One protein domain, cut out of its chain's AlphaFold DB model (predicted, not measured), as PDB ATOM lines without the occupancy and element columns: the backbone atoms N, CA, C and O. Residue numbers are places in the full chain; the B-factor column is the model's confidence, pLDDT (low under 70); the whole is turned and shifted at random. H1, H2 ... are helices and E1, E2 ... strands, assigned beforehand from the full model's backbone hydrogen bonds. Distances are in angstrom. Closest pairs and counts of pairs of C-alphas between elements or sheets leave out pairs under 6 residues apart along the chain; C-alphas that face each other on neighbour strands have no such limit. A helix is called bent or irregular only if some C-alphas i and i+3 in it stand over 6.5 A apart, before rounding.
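Overview. This is residues 34 to 41, 61 to 88 and 103 to 193 of the 474 residues of an uncharacterized protein of Anopheles christyi (UniProt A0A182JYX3). A twisted sheet of six strands curls round one long helix, H1, while a shorter helix, H2, packs across the opposite face, giving three layers: helix, sheet, helix. Beyond the end of H1 a loop sticks out, with residues 130 to 135 standing free. The printed part has 127 residues, with two named helices and six named strands in the order E1 E2 E3 H1 E4 E5 H2 E6. Across the mixed sheet the order is E1 E2 E3 E6 E5 E4, and the class is mixed, helices and strands. The whole is compact, with a radius of gyration of the C-alphas of 14.8 A and spans of 46 by 33 by 24 A.

Along the chain. Find C-alpha 34 at (158.255, 209.719, 136.692), where E1 begins and runs to residue 38. After a cut, E2 takes residues 64 to 72, 25.1 A long, and E3 residues 75 to 84, 29.1 A. After a second cut, look for C-alpha 109 at (164.282, 194.649, 134.886): from there H1 runs 26.3 A to residue 128. It is irregular, but only just: C-alphas 114 and 117 are 6.9 A apart. Next come E4, residues 144 to 148, and E5, residues 155 to 162, 22.4 A. H2, residues 164 to 174, measures 15.1 A, and E6, residues 185 to 192, ends 23.4 A from its start, at (174.196, 193.336, 144.565).

Arrangement. Start at edge strand E1, antiparallel to E2, where N 36 and O 67 are 2.8 A apart. E2 and E3 form an antiparallel hairpin, with N 66 and O 81 at 2.9 A. E3 and E6 are parallel, at 26 degrees, with N 82 and O 188 at 2.8 A. E6 is antiparallel to E5, with N 158 and O 189 at 2.8 A. E4, the other edge strand, forms a hairpin with E5, with N 147 and O 157 at 2.8 A. H1 is on the sheet and is near E2, E5 and E6. H2 is on the opposite face at a height over the sheet of 9.1 A. It runs across the strands, at 87 degrees to E3 on the local plane. The closest C-alphas of H2 and E3 are those of Arg 167 and Leu 78, 6.8 A apart. H1 and H2 are apart. Of the O i to N i+4 pairs, 14 of 16 in H1 and 5 of 7 in H2 are within hydrogen-bond range.

Size, cuts and confidence. The two C-alphas farthest apart are those of Lys 88 and Gly 132, 48.8 A. Residues 42 to 60 are not printed, with 9.1 A between C-alphas 41 and 61; residues 89 to 102 are not printed either, with 20.0 A between C-alphas 88 and 103. H1 to E4 is a long link of 15 residues. The mean pLDDT of the printed part is 74.5, and it is under 70 at residues 34 to 41, 61 to 65, 85 to 88, 103 to 107 and 129 to 138.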
ATOM      1  N   GLU A  34     157.410 208.916 137.577       57.44
ATOM      2  CA  GLU A  34     158.255 209.719 136.692       57.44
ATOM      3  C   GLU A  34     159.722 209.547 137.112       57.44
ATOM      4  O   GLU A  34     160.057 209.652 138.297       57.44
ATOM      5  N   VAL A  35     160.596 209.252 136.146       54.28
ATOM      6  CA  VAL A  35     161.994 208.863 136.375       54.28
ATOM      7  C   VAL A  35     162.941 209.891 135.760       54.28
ATOM      8  O   VAL A  35     162.807 210.258 134.597       54.28
ATOM      9  N   ALA A  36     163.925 210.331 136.541       50.38
ATOM     10  CA  ALA A  36     164.993 211.232 136.128       50.38
ATOM     11  C   ALA A  36     166.355 210.568 136.383       50.38
ATOM     12  O   ALA A  36     166.874 210.562 137.506       50.38
ATOM     13  N   GLU A  37     166.943 209.998 135.335       47.00
ATOM     14  CA  GLU A  37     168.249 209.343 135.411       47.00
ATOM     15  C   GLU A  37     169.395 210.346 135.242       47.00
ATOM     16  O   GLU A  37     169.312 211.297 134.464       47.00
ATOM     17  N   LYS A  38     170.494 210.138 135.976       44.94
ATOM     18  CA  LYS A  38     171.768 210.798 135.672       44.94
ATOM     19  C   LYS A  38     172.944 209.915 136.073       44.94
ATOM     20  O   LYS A  38     173.288 209.829 137.254       44.94
ATOM     21  N   SER A  39     173.593 209.313 135.081       38.06
ATOM     22  CA  SER A  39     174.950 208.788 135.229       38.06
ATOM     23  C   SER A  39     175.912 209.939 135.556       38.06
ATOM     24  O   SER A  39     175.784 211.053 135.040       38.06
ATOM     25  N   VAL A  40     176.858 209.697 136.464       38.53
ATOM     26  CA  VAL A  40     177.887 210.678 136.832       38.53
ATOM     27  C   VAL A  40     179.245 209.993 136.791       38.53
ATOM     28  O   VAL A  40     179.609 209.253 137.702       38.53
ATOM     29  N   PHE A  41     179.991 210.257 135.722       32.81
ATOM     30  CA  PHE A  41     181.394 209.886 135.613       32.81
ATOM     31  C   PHE A  41     182.240 210.954 136.316       32.81
ATOM     32  O   PHE A  41     182.243 212.111 135.901       32.81
ATOM     33  N   SER A  61     184.213 204.100 141.891       39.25
ATOM     34  CA  SER A  61     183.126 203.208 141.479       39.25
ATOM     35  C   SER A  61     182.069 203.992 140.698       39.25
ATOM     36  O   SER A  61     181.664 205.077 141.114       39.25
ATOM     37  N   ILE A  62     181.586 203.443 139.580       46.31
ATOM     38  CA  ILE A  62     180.545 204.084 138.759       46.31
ATOM     39  C   ILE A  62     179.196 203.961 139.480       46.31
ATOM     40  O   ILE A  62     178.497 202.960 139.356       46.31
ATOM     41  N   VAL A  63     178.830 204.969 140.270       52.62
ATOM     42  CA  VAL A  63     177.583 204.965 141.048       52.62
ATOM     43  C   VAL A  63     176.414 205.444 140.183       52.62
ATOM     44  O   VAL A  63     176.322 206.626 139.845       52.62
ATOM     45  N   PHE A  64     175.482 204.542 139.865       52.56
ATOM     46  CA  PHE A  64     174.260 204.900 139.142       52.56
ATOM     47  C   PHE A  64     173.265 205.552 140.106       52.56
ATOM     48  O   PHE A  64     173.008 205.036 141.196       52.56
ATOM     49  N   ARG A  65     172.705 206.698 139.706       63.75
ATOM     50  CA  ARG A  65     171.702 207.442 140.478       63.75
ATOM     51  C   ARG A  65     170.435 207.606 139.646       63.75
ATOM     52  O   ARG A  65     170.400 208.386 138.693       63.75
ATOM     53  N   ASN A  66     169.409 206.865 140.038       70.19
ATOM     54  CA  ASN A  66     168.073 206.895 139.466       70.19
ATOM     55  C   ASN A  66     167.157 207.648 140.448       70.19
ATOM     56  O   ASN A  66     167.116 207.336 141.639       70.19
ATOM     57  N   ARG A  67     166.480 208.703 139.995       77.75
ATOM     58  CA  ARG A  67     165.623 209.532 140.854       77.75
ATOM     59  C   ARG A  67     164.187 209.406 140.401       77.75
ATOM     60  O   ARG A  67     163.909 209.465 139.211       77.75
ATOM     61  N   MET A  68     163.283 209.294 141.360       79.56
ATOM     62  CA  MET A  68     161.911 208.880 141.107       79.56
ATOM     63  C   MET A  68     160.927 209.819 141.811       79.56
ATOM     64  O   MET A  68     161.056 210.070 143.012       79.56
ATOM     65  N   LYS A  69     159.925 210.302 141.073       80.69
ATOM     66  CA  LYS A  69     158.730 210.973 141.598       80.69
ATOM     67  C   LYS A  69     157.558 210.000 141.481       80.69
ATOM     68  O   LYS A  69     157.239 209.556 140.384       80.69
ATOM     69  N   ALA A  70     156.932 209.656 142.602       79.12
ATOM     70  CA  ALA A  70     155.868 208.654 142.675       79.12
ATOM     71  C   ALA A  70     154.616 209.252 143.330       79.12
ATOM     72  O   ALA A  70     154.714 209.805 144.425       79.12
ATOM     73  N   ALA A  71     153.453 209.178 142.679       76.94
ATOM     74  CA  ALA A  71     152.207 209.698 143.252       76.94
ATOM     75  C   ALA A  71     151.655 208.797 144.372       76.94
ATOM     76  O   ALA A  71     151.641 207.575 144.258       76.94
ATOM     77  N   PHE A  72     151.155 209.396 145.447       72.75
ATOM     78  CA  PHE A  72     150.564 208.693 146.579       72.75
ATOM     79  C   PHE A  72     149.399 209.517 147.138       72.75
ATOM     80  O   PHE A  72     149.588 210.534 147.810       72.75
ATOM     81  N   GLY A  73     148.174 209.106 146.801       76.25
ATOM     82  CA  GLY A  73     146.996 209.954 146.982       76.25
ATOM     83  C   GLY A  73     147.152 211.263 146.200       76.25
ATOM     84  O   GLY A  73     147.495 211.250 145.022       76.25
ATOM     85  N   GLU A  74     146.942 212.393 146.872       80.94
ATOM     86  CA  GLU A  74     147.012 213.735 146.277       80.94
ATOM     87  C   GLU A  74     148.439 214.322 146.192       80.94
ATOM     88  O   GLU A  74     148.616 215.438 145.706       80.94
ATOM     89  N   LYS A  75     149.467 213.613 146.687       84.12
ATOM     90  CA  LYS A  75     150.842 214.134 146.808       84.12
ATOM     91  C   LYS A  75     151.874 213.205 146.174       84.12
ATOM     92  O   LYS A  75     151.767 211.988 146.251       84.12
ATOM     93  N   TYR A  76     152.935 213.774 145.615       83.44
ATOM     94  CA  TYR A  76     154.098 213.039 145.131       83.44
ATOM     95  C   TYR A  76     155.147 212.850 146.230       83.44
ATOM     96  O   TYR A  76     155.499 213.784 146.953       83.44
ATOM     97  N   ILE A  77     155.700 211.645 146.306       84.56
ATOM     98  CA  ILE A  77     156.872 211.300 147.109       84.56
ATOM     99  C   ILE A  77     158.095 211.361 146.194       84.56
ATOM    100  O   ILE A  77     158.047 210.895 145.053       84.56
ATOM    101  N   LEU A  78     159.205 211.897 146.703       86.19
ATOM    102  CA  LEU A  78     160.491 211.870 146.009       86.19
ATOM    103  C   LEU A  78     161.392 210.779 146.598       86.19
ATOM    104  O   LEU A  78     161.582 210.710 147.818       86.19
ATOM    105  N   ALA A  79     161.976 209.966 145.722       86.31
ATOM    106  CA  ALA A  79     162.979 208.967 146.057       86.31
ATOM    107  C   ALA A  79     164.279 209.211 145.278       86.31
ATOM    108  O   ALA A  79     164.261 209.504 144.081       86.31
ATOM    109  N   ASN A  80     165.419 209.070 145.952       86.25
ATOM    110  CA  ASN A  80     166.739 209.031 145.326       86.25
ATOM    111  C   ASN A  80     167.300 207.617 145.498       86.25
ATOM    112  O   ASN A  80     167.655 207.238 146.615       86.25
ATOM    113  N   ILE A  81     167.325 206.848 144.411       85.00
ATOM    114  CA  ILE A  81     167.737 205.445 144.377       85.00
ATOM    115  C   ILE A  81     169.153 205.374 143.810       85.00
ATOM    116  O   ILE A  81     169.453 205.878 142.726       85.00
ATOM    117  N   VAL A  82     170.045 204.753 144.564       82.81
ATOM    118  CA  VAL A  82     171.459 204.611 144.233       82.81
ATOM    119  C   VAL A  82     171.762 203.136 144.049       82.81
ATOM    120  O   VAL A  82     171.429 202.334 144.916       82.81
ATOM    121  N   VAL A  83     172.399 202.768 142.940       78.88
ATOM    122  CA  VAL A  83     172.834 201.390 142.693       78.88
ATOM    123  C   VAL A  83     174.356 201.356 142.697       78.88
ATOM    124  O   VAL A  83     175.005 202.046 141.904       78.88
ATOM    125  N   ILE A  84     174.921 200.578 143.621       71.38
ATOM    126  CA  ILE A  84     176.366 200.444 143.809       71.38
ATOM    127  C   ILE A  84     176.835 199.148 143.135       71.38
ATOM    128  O   ILE A  84     176.474 198.069 143.610       71.38
ATOM    129  N   PRO A  85     177.663 199.216 142.075       61.44
ATOM    130  CA  PRO A  85     178.313 198.028 141.540       61.44
ATOM    131  C   PRO A  85     179.400 197.526 142.487       61.44
ATOM    132  O   PRO A  85     180.217 198.304 142.989       61.44
ATOM    133  N   LEU A  86     179.499 196.206 142.641       55.44
ATOM    134  CA  LEU A  86     180.718 195.583 143.146       55.44
ATOM    135  C   LEU A  86     181.705 195.359 142.001       55.44
ATOM    136  O   LEU A  86     181.819 194.272 141.444       55.44
ATOM    137  N   GLY A  87     182.431 196.428 141.679       53.09
ATOM    138  CA  GLY A  87     183.637 196.394 140.862       53.09
ATOM    139  C   GLY A  87     184.787 197.079 141.595       53.09
ATOM    140  O   GLY A  87     184.666 198.236 142.002       53.09
ATOM    141  N   LYS A  88     185.913 196.375 141.744       42.78
ATOM    142  CA  LYS A  88     187.216 197.051 141.829       42.78
ATOM    143  C   LYS A  88     187.534 197.598 140.428       42.78
ATOM    144  O   LYS A  88     187.172 196.926 139.461       42.78
ATOM    145  N   ARG A 103     172.378 201.167 129.932       32.12
ATOM    146  CA  ARG A 103     171.087 200.782 130.570       32.12
ATOM    147  C   ARG A 103     171.195 201.005 132.089       32.12
ATOM    148  O   ARG A 103     172.290 201.274 132.583       32.12
ATOM    149  N   ASN A 104     170.106 200.811 132.843       44.19
ATOM    150  CA  ASN A 104     170.136 200.574 134.298       44.19
ATOM    151  C   ASN A 104     170.933 199.286 134.598       44.19
ATOM    152  O   ASN A 104     170.375 198.196 134.679       44.19
ATOM    153  N   LYS A 105     172.263 199.390 134.660       48.19
ATOM    154  CA  LYS A 105     173.135 198.281 134.244       48.19
ATOM    155  C   LYS A 105     173.528 197.248 135.296       48.19
ATOM    156  O   LYS A 105     174.168 196.260 134.953       48.19
ATOM    157  N   PHE A 106     173.159 197.471 136.553       57.28
ATOM    158  CA  PHE A 106     173.550 196.613 137.680       57.28
ATOM    159  C   PHE A 106     172.365 195.916 138.359       57.28
ATOM    160  O   PHE A 106     172.562 195.211 139.340       57.28
ATOM    161  N   LEU A 107     171.141 196.116 137.858       66.50
ATOM    162  CA  LEU A 107     169.936 195.416 138.300       66.50
ATOM    163  C   LEU A 107     169.060 195.171 137.071       66.50
ATOM    164  O   LEU A 107     168.668 196.119 136.389       66.50
ATOM    165  N   THR A 108     168.750 193.909 136.794       70.81
ATOM    166  CA  THR A 108     167.860 193.505 135.703       70.81
ATOM    167  C   THR A 108     166.429 194.010 135.927       70.81
ATOM    168  O   THR A 108     166.021 194.334 137.047       70.81
ATOM    169  N   TYR A 109     165.647 194.107 134.848       70.50
ATOM    170  CA  TYR A 109     164.282 194.649 134.886       70.50
ATOM    171  C   TYR A 109     163.366 193.891 135.865       70.50
ATOM    172  O   TYR A 109     162.574 194.502 136.583       70.50
ATOM    173  N   ASP A 110     163.526 192.571 135.969       74.56
ATOM    174  CA  ASP A 110     162.785 191.754 136.925       74.56
ATOM    175  C   ASP A 110     163.156 192.084 138.383       74.56
ATOM    176  O   ASP A 110     162.267 192.069 139.230       74.56
ATOM    177  N   ILE A 111     164.408 192.459 138.702       78.44
ATOM    178  CA  ILE A 111     164.774 192.948 140.047       78.44
ATOM    179  C   ILE A 111     164.041 194.261 140.348       78.44
ATOM    180  O   ILE A 111     163.488 194.427 141.440       78.44
ATOM    181  N   TRP A 112     163.984 195.184 139.385       80.31
ATOM    182  CA  TRP A 112     163.228 196.428 139.544       80.31
ATOM    183  C   TRP A 112     161.739 196.166 139.807       80.31
ATOM    184  O   TRP A 112     161.196 196.701 140.776       80.31
ATOM    185  N   GLN A 113     161.094 195.307 139.013       77.88
ATOM    186  CA  GLN A 113     159.664 195.011 139.145       77.88
ATOM    187  C   GLN A 113     159.328 194.180 140.400       77.88
ATOM    188  O   GLN A 113     158.488 194.594 141.203       77.88
ATOM    189  N   SER A 114     159.972 193.023 140.591       77.12
ATOM    190  CA  SER A 114     159.658 192.070 141.674       77.12
ATOM    191  C   SER A 114     160.081 192.551 143.064       77.12
ATOM    192  O   SER A 114     159.385 192.284 144.047       77.12
ATOM    193  N   PHE A 115     161.206 193.269 143.152       82.69
ATOM    194  CA  PHE A 115     161.834 193.649 144.413       82.69
ATOM    195  C   PHE A 115     161.790 195.162 144.643       82.69
ATOM    196  O   PHE A 115     161.159 195.589 145.608       82.69
ATOM    197  N   VAL A 116     162.403 195.988 143.786       83.19
ATOM    198  CA  VAL A 116     162.602 197.418 144.105       83.19
ATOM    199  C   VAL A 116     161.273 198.169 144.210       83.19
ATOM    200  O   VAL A 116     160.979 198.751 145.256       83.19
ATOM    201  N   TYR A 117     160.434 198.119 143.173       83.50
ATOM    202  CA  TYR A 117     159.137 198.799 143.184       83.50
ATOM    203  C   TYR A 117     158.163 198.158 144.183       83.50
ATOM    204  O   TYR A 117     157.489 198.884 144.914       83.50
ATOM    205  N   ARG A 118     158.149 196.819 144.312       83.75
ATOM    206  CA  ARG A 118     157.320 196.099 145.306       83.75
ATOM    207  C   ARG A 118     157.667 196.521 146.743       83.75
ATOM    208  O   ARG A 118     156.764 196.767 147.541       83.75
ATOM    209  N   LYS A 119     158.958 196.676 147.076       85.75
ATOM    210  CA  LYS A 119     159.401 197.123 148.411       85.75
ATOM    211  C   LYS A 119     159.231 198.620 148.640       85.75
ATOM    212  O   LYS A 119     158.873 199.007 149.748       85.75
ATOM    213  N   LEU A 120     159.404 199.462 147.621       84.25
ATOM    214  CA  LEU A 120     159.061 200.884 147.718       84.25
ATOM    215  C   LEU A 120     157.561 201.086 147.968       84.25
ATOM    216  O   LEU A 120     157.196 201.853 148.856       84.25
ATOM    217  N   TYR A 121     156.697 200.339 147.276       82.62
ATOM    218  CA  TYR A 121     155.254 200.346 147.516       82.62
ATOM    219  C   TYR A 121     154.900 199.876 148.938       82.62
ATOM    220  O   TYR A 121     154.153 200.564 149.633       82.62
ATOM    221  N   ASP A 122     155.489 198.769 149.417       83.44
ATOM    222  CA  ASP A 122     155.347 198.315 150.812       83.44
ATOM    223  C   ASP A 122     155.744 199.409 151.822       83.44
ATOM    224  O   ASP A 122     155.046 199.621 152.816       83.44
ATOM    225  N   LEU A 123     156.869 200.095 151.586       85.19
ATOM    226  CA  LEU A 123     157.402 201.137 152.470       85.19
ATOM    227  C   LEU A 123     156.559 202.411 152.450       85.19
ATOM    228  O   LEU A 123     156.349 203.007 153.503       85.19
ATOM    229  N   PHE A 124     156.058 202.834 151.294       82.31
ATOM    230  CA  PHE A 124     155.155 203.980 151.205       82.31
ATOM    231  C   PHE A 124     153.812 203.657 151.865       82.31
ATOM    232  O   PHE A 124     153.370 204.395 152.743       82.31
ATOM    233  N   ARG A 125     153.222 202.495 151.564       79.12
ATOM    234  CA  ARG A 125     151.957 202.057 152.167       79.12
ATOM    235  C   ARG A 125     152.028 201.979 153.697       79.12
ATOM    236  O   ARG A 125     151.100 202.426 154.356       79.12
ATOM    237  N   LYS A 126     153.113 201.453 154.274       78.88
ATOM    238  CA  LYS A 126     153.253 201.303 155.740       78.88
ATOM    239  C   LYS A 126     153.495 202.609 156.499       78.88
ATOM    240  O   LYS A 126     153.267 202.633 157.701       78.88
ATOM    241  N   ASN A 127     153.963 203.660 155.825       73.12
ATOM    242  CA  ASN A 127     154.442 204.885 156.480       73.12
ATOM    243  C   ASN A 127     153.658 206.146 156.126       73.12
ATOM    244  O   ASN A 127     153.843 207.173 156.771       73.12
ATOM    245  N   LEU A 128     152.839 206.077 155.075       71.06
ATOM    246  CA  LEU A 128     152.115 207.213 154.511       71.06
ATOM    247  C   LEU A 128     150.597 206.973 154.481       71.06
ATOM    248  O   LEU A 128     149.845 207.881 154.140       71.06
ATOM    249  N   ILE A 129     150.126 205.781 154.877       63.81
ATOM    250  CA  ILE A 129     148.751 205.641 155.364       63.81
ATOM    251  C   ILE A 129     148.625 206.502 156.622       63.81
ATOM    252  O   ILE A 129     149.321 206.273 157.612       63.81
ATOM    253  N   GLU A 130     147.708 207.467 156.583       55.00
ATOM    254  CA  GLU A 130     147.286 208.236 157.750       55.00
ATOM    255  C   GLU A 130     146.524 207.323 158.723       55.00
ATOM    256  O   GLU A 130     145.294 207.295 158.777       55.00
ATOM    257  N   HIS A 131     147.269 206.559 159.521       47.28
ATOM    258  CA  HIS A 131     146.739 205.994 160.751       47.28
ATOM    259  C   HIS A 131     146.335 207.164 161.655       47.28
ATOM    260  O   HIS A 131     147.179 207.933 162.114       47.28
ATOM    261  N   GLY A 132     145.023 207.352 161.812       44.00
ATOM    262  CA  GLY A 132     144.430 208.584 162.323       44.00
ATOM    263  C   GLY A 132     144.780 208.895 163.776       44.00
ATOM    264  O   GLY A 132     143.999 208.565 164.661       44.00
ATOM    265  N   LYS A 133     145.882 209.635 163.956       53.31
ATOM    266  CA  LYS A 133     146.468 210.121 165.219       53.31
ATOM    267  C   LYS A 133     146.988 209.004 166.137       53.31
ATOM    268  O   LYS A 133     146.361 207.970 166.323       53.31
ATOM    269  N   ASP A 134     148.159 209.265 166.710       51.66
ATOM    270  CA  ASP A 134     148.819 208.457 167.742       51.66
ATOM    271  C   ASP A 134     149.245 207.032 167.318       51.66
ATOM    272  O   ASP A 134     149.152 206.075 168.085       51.66
ATOM    273  N   ILE A 135     149.816 206.906 166.110       56.19
ATOM    274  CA  ILE A 135     150.812 205.863 165.813       56.19
ATOM    275  C   ILE A 135     152.169 206.538 165.588       56.19
ATOM    276  O   ILE A 135     152.300 207.393 164.711       56.19
ATOM    277  N   ASP A 136     153.176 206.147 166.376       58.47
ATOM    278  CA  ASP A 136     154.559 206.598 166.197       58.47
ATOM    279  C   ASP A 136     155.072 206.245 164.789       58.47
ATOM    280  O   ASP A 136     154.839 205.128 164.312       58.47
ATOM    281  N   PRO A 137     155.806 207.146 164.108       63.72
ATOM    282  CA  PRO A 137     156.331 206.870 162.778       63.72
ATOM    283  C   PRO A 137     157.286 205.673 162.830       63.72
ATOM    284  O   PRO A 137     158.363 205.738 163.425       63.72
ATOM    285  N   LEU A 138     156.900 204.583 162.157       69.56
ATOM    286  CA  LEU A 138     157.574 203.278 162.196       69.56
ATOM    287  C   LEU A 138     159.061 203.341 161.777       69.56
ATOM    288  O   LEU A 138     159.852 202.455 162.114       69.56
ATOM    289  N   TYR A 139     159.454 204.414 161.082       74.25
ATOM    290  CA  TYR A 139     160.828 204.722 160.710       74.25
ATOM    291  C   TYR A 139     161.190 206.155 161.114       74.25
ATOM    292  O   TYR A 139     160.497 207.109 160.763       74.25
ATOM    293  N   ALA A 140     162.316 206.312 161.812       79.69
ATOM    294  CA  ALA A 140     162.827 207.616 162.213       79.69
ATOM    295  C   ALA A 140     163.543 208.322 161.048       79.69
ATOM    296  O   ALA A 140     164.251 207.690 160.259       79.69
ATOM    297  N   LEU A 141     163.408 209.651 160.973       84.19
ATOM    298  CA  LEU A 141     164.116 210.468 159.985       84.19
ATOM    299  C   LEU A 141     165.638 210.351 160.149       84.19
ATOM    300  O   LEU A 141     166.164 210.351 161.259       84.19
ATOM    301  N   ASN A 142     166.339 210.278 159.018       83.06
ATOM    302  CA  ASN A 142     167.784 210.084 158.879       83.06
ATOM    303  C   ASN A 142     168.370 208.816 159.527       83.06
ATOM    304  O   ASN A 142     169.585 208.638 159.482       83.06
ATOM    305  N   LYS A 143     167.541 207.909 160.059       87.25
ATOM    306  CA  LYS A 143     167.976 206.574 160.475       87.25
ATOM    307  C   LYS A 143     168.001 205.631 159.272       87.25
ATOM    308  O   LYS A 143     167.114 205.676 158.419       87.25
ATOM    309  N   GLU A 144     169.021 204.784 159.221       89.75
ATOM    310  CA  GLU A 144     169.222 203.812 158.148       89.75
ATOM    311  C   GLU A 144     168.633 202.449 158.523       89.75
ATOM    312  O   GLU A 144     168.662 202.022 159.681       89.75
ATOM    313  N   TYR A 145     168.062 201.786 157.523       88.88
ATOM    314  CA  TYR A 145     167.354 200.519 157.629       88.88
ATOM    315  C   TYR A 145     167.797 199.598 156.495       88.88
ATOM    316  O   TYR A 145     168.051 200.053 155.383       88.88
ATOM    317  N   HIS A 146     167.878 198.298 156.771       88.94
ATOM    318  CA  HIS A 146     168.338 197.290 155.817       88.94
ATOM    319  C   HIS A 146     167.217 196.299 155.505       88.94
ATOM    320  O   HIS A 146     166.467 195.891 156.393       88.94
ATOM    321  N   PHE A 147     167.130 195.884 154.246       85.19
ATOM    322  CA  PHE A 147     166.291 194.792 153.778       85.19
ATOM    323  C   PHE A 147     167.115 193.889 152.857       85.19
ATOM    324  O   PHE A 147     167.667 194.349 151.857       85.19
ATOM    325  N   ASN A 148     167.194 192.604 153.191       83.44
ATOM    326  CA  ASN A 148     167.836 191.585 152.362       83.44
ATOM    327  C   ASN A 148     166.732 190.803 151.640       83.44
ATOM    328  O   ASN A 148     165.726 190.458 152.265       83.44
ATOM    329  N   CYS A 149     166.887 190.516 150.347       80.12
ATOM    330  CA  CYS A 149     165.904 189.700 149.639       80.12
ATOM    331  C   CYS A 149     166.019 188.226 150.063       80.12
ATOM    332  O   CYS A 149     167.086 187.632 149.938       80.12
ATOM    333  N   ALA A 150     164.928 187.615 150.536       75.62
ATOM    334  CA  ALA A 150     164.924 186.196 150.908       75.62
ATOM    335  C   ALA A 150     165.105 185.273 149.686       75.62
ATOM    336  O   ALA A 150     165.829 184.287 149.759       75.62
ATOM    337  N   GLU A 151     164.494 185.635 148.555       75.31
ATOM    338  CA  GLU A 151     164.599 184.925 147.270       75.31
ATOM    339  C   GLU A 151     165.967 185.131 146.592       75.31
ATOM    340  O   GLU A 151     166.372 184.343 145.742       75.31
ATOM    341  N   ARG A 152     166.679 186.209 146.947       74.62
ATOM    342  CA  ARG A 152     167.954 186.628 146.345       74.62
ATOM    343  C   ARG A 152     168.900 187.118 147.448       74.62
ATOM    344  O   ARG A 152     169.087 188.325 147.585       74.62
ATOM    345  N   PRO A 153     169.500 186.222 148.256       73.62
ATOM    346  CA  PRO A 153     170.226 186.589 149.483       73.62
ATOM    347  C   PRO A 153     171.458 187.478 149.250       73.62
ATOM    348  O   PRO A 153     171.952 188.108 150.183       73.62
ATOM    349  N   TYR A 154     171.936 187.553 148.007       75.50
ATOM    350  CA  TYR A 154     172.973 188.475 147.557       75.50
ATOM    351  C   TYR A 154     172.499 189.935 147.414       75.50
ATOM    352  O   TYR A 154     173.325 190.843 147.426       75.50
ATOM    353  N   LEU A 155     171.193 190.183 147.284       81.75
ATOM    354  CA  LEU A 155     170.626 191.500 147.016       81.75
ATOM    355  C   LEU A 155     170.208 192.204 148.316       81.75
ATOM    356  O   LEU A 155     169.257 191.793 148.994       81.75
ATOM    357  N   GLN A 156     170.885 193.310 148.631       85.75
ATOM    358  CA  GLN A 156     170.568 194.174 149.767       85.75
ATOM    359  C   GLN A 156     170.043 195.539 149.305       85.75
ATOM    360  O   GLN A 156     170.668 196.224 148.499       85.75
ATOM    361  N   MET A 157     168.931 195.967 149.900       88.94
ATOM    362  CA  MET A 157     168.389 197.322 149.831       88.94
ATOM    363  C   MET A 157     168.554 197.988 151.200       88.94
ATOM    364  O   MET A 157     167.922 197.584 152.176       88.94
ATOM    365  N   LYS A 158     169.379 199.028 151.281       90.25
ATOM    366  CA  LYS A 158     169.386 199.967 152.406       90.25
ATOM    367  C   LYS A 158     168.457 201.131 152.080       90.25
ATOM    368  O   LYS A 158     168.328 201.517 150.919       90.25
ATOM    369  N   TYR A 159     167.821 201.715 153.084       91.12
ATOM    370  CA  TYR A 159     166.987 202.899 152.907       91.12
ATOM    371  C   TYR A 159     166.946 203.766 154.163       91.12
ATOM    372  O   TYR A 159     167.125 203.288 155.283       91.12
ATOM    373  N   ALA A 160     166.698 205.056 153.965       89.44
ATOM    374  CA  ALA A 160     166.524 206.033 155.029       89.44
ATOM    375  C   ALA A 160     165.471 207.060 154.611       89.44
ATOM    376  O   ALA A 160     165.558 207.632 153.521       89.44
ATOM    377  N   PHE A 161     164.501 207.341 155.481       88.69
ATOM    378  CA  PHE A 161     163.609 208.480 155.275       88.69
ATOM    379  C   PHE A 161     164.385 209.766 155.559       88.69
ATOM    380  O   PHE A 161     164.957 209.929 156.635       88.69
ATOM    381  N   ARG A 162     164.463 210.659 154.573       87.88
ATOM    382  CA  ARG A 162     165.238 211.904 154.641       87.88
ATOM    383  C   ARG A 162     164.313 213.101 154.870       87.88
ATOM    384  O   ARG A 162     163.104 213.038 154.643       87.88
ATOM    385  N   ASP A 163     164.899 214.175 155.379       85.88
ATOM    386  CA  ASP A 163     164.180 215.344 155.876       85.88
ATOM    387  C   ASP A 163     163.674 216.281 154.757       85.88
ATOM    388  O   ASP A 163     163.938 216.096 153.565       85.88
ATOM    389  N   LYS A 164     162.972 217.346 155.160       87.31
ATOM    390  CA  LYS A 164     162.427 218.359 154.246       87.31
ATOM    391  C   LYS A 164     163.517 219.132 153.488       87.31
ATOM    392  O   LYS A 164     163.278 219.534 152.351       87.31
ATOM    393  N   THR A 165     164.711 219.297 154.063       87.88
ATOM    394  CA  THR A 165     165.875 219.900 153.391       87.88
ATOM    395  C   THR A 165     166.340 219.017 152.236       87.88
ATOM    396  O   THR A 165     166.414 219.482 151.099       87.88
ATOM    397  N   TYR A 166     166.559 217.721 152.491       86.94
ATOM    398  CA  TYR A 166     166.915 216.754 151.452       86.94
ATOM    399  C   TYR A 166     165.843 216.662 150.357       86.94
ATOM    400  O   TYR A 166     166.171 216.701 149.169       86.94
ATOM    401  N   ARG A 167     164.556 216.625 150.740       88.56
ATOM    402  CA  ARG A 167     163.423 216.646 149.801       88.56
ATOM    403  C   ARG A 167     163.475 217.860 148.876       88.56
ATOM    404  O   ARG A 167     163.326 217.716 147.667       88.56
ATOM    405  N   ASN A 168     163.666 219.054 149.437       86.69
ATOM    406  CA  ASN A 168     163.688 220.291 148.662       86.69
ATOM    407  C   ASN A 168     164.877 220.317 147.685       86.69
ATOM    408  O   ASN A 168     164.691 220.695 146.531       86.69
ATOM    409  N   ASN A 169     166.052 219.834 148.105       87.25
ATOM    410  CA  ASN A 169     167.226 219.701 147.235       87.25
ATOM    411  C   ASN A 169     166.984 218.705 146.086       87.25
ATOM    412  O   ASN A 169     167.358 218.968 144.945       87.25
ATOM    413  N   LEU A 170     166.315 217.581 146.362       84.31
ATOM    414  CA  LEU A 170     165.933 216.591 145.349       84.31
ATOM    415  C   LEU A 170     164.881 217.146 144.367       84.31
ATOM    416  O   LEU A 170     164.923 216.838 143.175       84.31
ATOM    417  N   ASN A 171     163.983 218.020 144.836       85.75
ATOM    418  CA  ASN A 171     162.949 218.652 144.014       85.75
ATOM    419  C   ASN A 171     163.479 219.671 142.986       85.75
ATOM    420  O   ASN A 171     162.772 219.980 142.033       85.75
ATOM    421  N   ILE A 172     164.715 220.169 143.118       85.19
ATOM    422  CA  ILE A 172     165.329 221.090 142.132       85.19
ATOM    423  C   ILE A 172     165.287 220.498 140.706       85.19
ATOM    424  O   ILE A 172     165.202 221.228 139.719       85.19
ATOM    425  N   LEU A 173     165.307 219.168 140.610       79.88
ATOM    426  CA  LEU A 173     165.305 218.405 139.364       79.88
ATOM    427  C   LEU A 173     163.896 218.261 138.766       79.88
ATOM    428  O   LEU A 173     163.717 218.503 137.577       79.88
ATOM    429  N   PHE A 174     162.905 217.917 139.597       80.62
ATOM    430  CA  PHE A 174     161.511 217.701 139.181       80.62
ATOM    431  C   PHE A 174     160.694 218.996 139.069       80.62
ATOM    432  O   PHE A 174     159.673 219.020 138.389       80.62
ATOM    433  N   LYS A 175     161.136 220.079 139.727       86.38
ATOM    434  CA  LYS A 175     160.500 221.412 139.731       86.38
ATOM    435  C   LYS A 175     159.028 221.396 140.183       86.38
ATOM    436  O   LYS A 175     158.255 222.291 139.845       86.38
ATOM    437  N   GLU A 176     158.650 220.393 140.976       86.75
ATOM    438  CA  GLU A 176     157.278 220.155 141.421       86.75
ATOM    439  C   GLU A 176     156.853 221.187 142.481       86.75
ATOM    440  O   GLU A 176     157.678 221.687 143.258       86.75
ATOM    441  N   LYS A 177     155.560 221.528 142.539       86.31
ATOM    442  CA  LYS A 177     155.069 222.530 143.501       86.31
ATOM    443  C   LYS A 177     155.132 221.977 144.924       86.31
ATOM    444  O   LYS A 177     154.691 220.865 145.184       86.31
ATOM    445  N   ALA A 178     155.577 222.791 145.884       83.38
ATOM    446  CA  ALA A 178     155.748 222.363 147.277       83.38
ATOM    447  C   ALA A 178     154.464 221.839 147.960       83.38
ATOM    448  O   ALA A 178     154.577 221.061 148.904       83.38
ATOM    449  N   VAL A 179     153.279 222.246 147.479       86.00
ATOM    450  CA  VAL A 179     151.959 221.746 147.915       86.00
ATOM    451  C   VAL A 179     151.613 220.366 147.347       86.00
ATOM    452  O   VAL A 179     150.940 219.589 148.016       86.00
ATOM    453  N   ASN A 180     152.129 220.034 146.160       86.62
ATOM    454  CA  ASN A 180     151.949 218.742 145.496       86.62
ATOM    455  C   ASN A 180     152.904 217.672 146.057       86.62
ATOM    456  O   ASN A 180     152.882 216.539 145.594       86.62
ATOM    457  N   LEU A 181     153.789 218.016 146.997       85.31
ATOM    458  CA  LEU A 181     154.835 217.134 147.511       85.31
ATOM    459  C   LEU A 181     154.528 216.674 148.932       85.31
ATOM    460  O   LEU A 181     154.220 217.485 149.808       85.31
ATOM    461  N   HIS A 182     154.719 215.383 149.188       84.75
ATOM    462  CA  HIS A 182     154.711 214.827 150.535       84.75
ATOM    463  C   HIS A 182     155.866 215.413 151.373       84.75
ATOM    464  O   HIS A 182     156.881 215.837 150.818       84.75
ATOM    465  N   ASP A 183     155.741 215.491 152.700       81.69
ATOM    466  CA  ASP A 183     156.807 216.041 153.557       81.69
ATOM    467  C   ASP A 183     157.997 215.078 153.704       81.69
ATOM    468  O   ASP A 183     159.150 215.497 153.593       81.69
ATOM    469  N   SER A 184     157.722 213.782 153.874       81.12
ATOM    470  CA  SER A 184     158.722 212.704 153.833       81.12
ATOM    471  C   SER A 184     159.282 212.485 152.422       81.12
ATOM    472  O   SER A 184     158.527 212.457 151.448       81.12
ATOM    473  N   CYS A 185     160.582 212.209 152.323       87.00
ATOM    474  CA  CYS A 185     161.229 211.655 151.128       87.00
ATOM    475  C   CYS A 185     162.122 210.465 151.509       87.00
ATOM    476  O   CYS A 185     162.362 210.234 152.695       87.00
ATOM    477  N   ILE A 186     162.609 209.693 150.532       87.69
ATOM    478  CA  ILE A 186     163.410 208.488 150.798       87.69
ATOM    479  C   ILE A 186     164.737 208.485 150.024       87.69
ATOM    480  O   ILE A 186     164.797 208.790 148.832       87.69
ATOM    481  N   TYR A 187     165.816 208.123 150.713       88.81
ATOM    482  CA  TYR A 187     167.065 207.675 150.105       88.81
ATOM    483  C   TYR A 187     167.074 206.148 150.090       88.81
ATOM    484  O   TYR A 187     166.725 205.530 151.097       88.81
ATOM    485  N   VAL A 188     167.480 205.553 148.973       88.25
ATOM    486  CA  VAL A 188     167.620 204.105 148.804       88.25
ATOM    487  C   VAL A 188     168.985 203.809 148.207       88.25
ATOM    488  O   VAL A 188     169.419 204.483 147.279       88.25
ATOM    489  N   GLU A 189     169.633 202.770 148.711       87.50
ATOM    490  CA  GLU A 189     170.898 202.256 148.205       87.50
ATOM    491  C   GLU A 189     170.771 200.750 147.990       87.50
ATOM    492  O   GLU A 189     170.441 200.011 148.916       87.50
ATOM    493  N   ILE A 190     171.012 200.293 146.767       85.56
ATOM    494  CA  ILE A 190     170.915 198.890 146.381       85.56
ATOM    495  C   ILE A 190     172.322 198.384 146.073       85.56
ATOM    496  O   ILE A 190     173.058 198.986 145.288       85.56
ATOM    497  N   SER A 191     172.682 197.274 146.707       81.38
ATOM    498  CA  SER A 191     173.944 196.571 146.518       81.38
ATOM    499  C   SER A 191     173.642 195.128 146.138       81.38
ATOM    500  O   SER A 191     173.021 194.393 146.908       81.38
ATOM    501  N   ASP A 192     174.094 194.737 144.951       77.00
ATOM    502  CA  ASP A 192     174.196 193.336 144.565       77.00
ATOM    503  C   ASP A 192     175.549 192.786 145.039       77.00
ATOM    504  O   ASP A 192     176.608 193.280 144.647       77.00
ATOM    505  N   GLN A 193     175.513 191.779 145.912       71.25
ATOM    506  CA  GLN A 193     176.693 191.075 146.413       71.25
ATOM    507  C   GLN A 193     176.997 189.776 145.659       71.25
ATOM    508  O   GLN A 193     177.933 189.072 146.037       71.25
TER     509      GLN A 193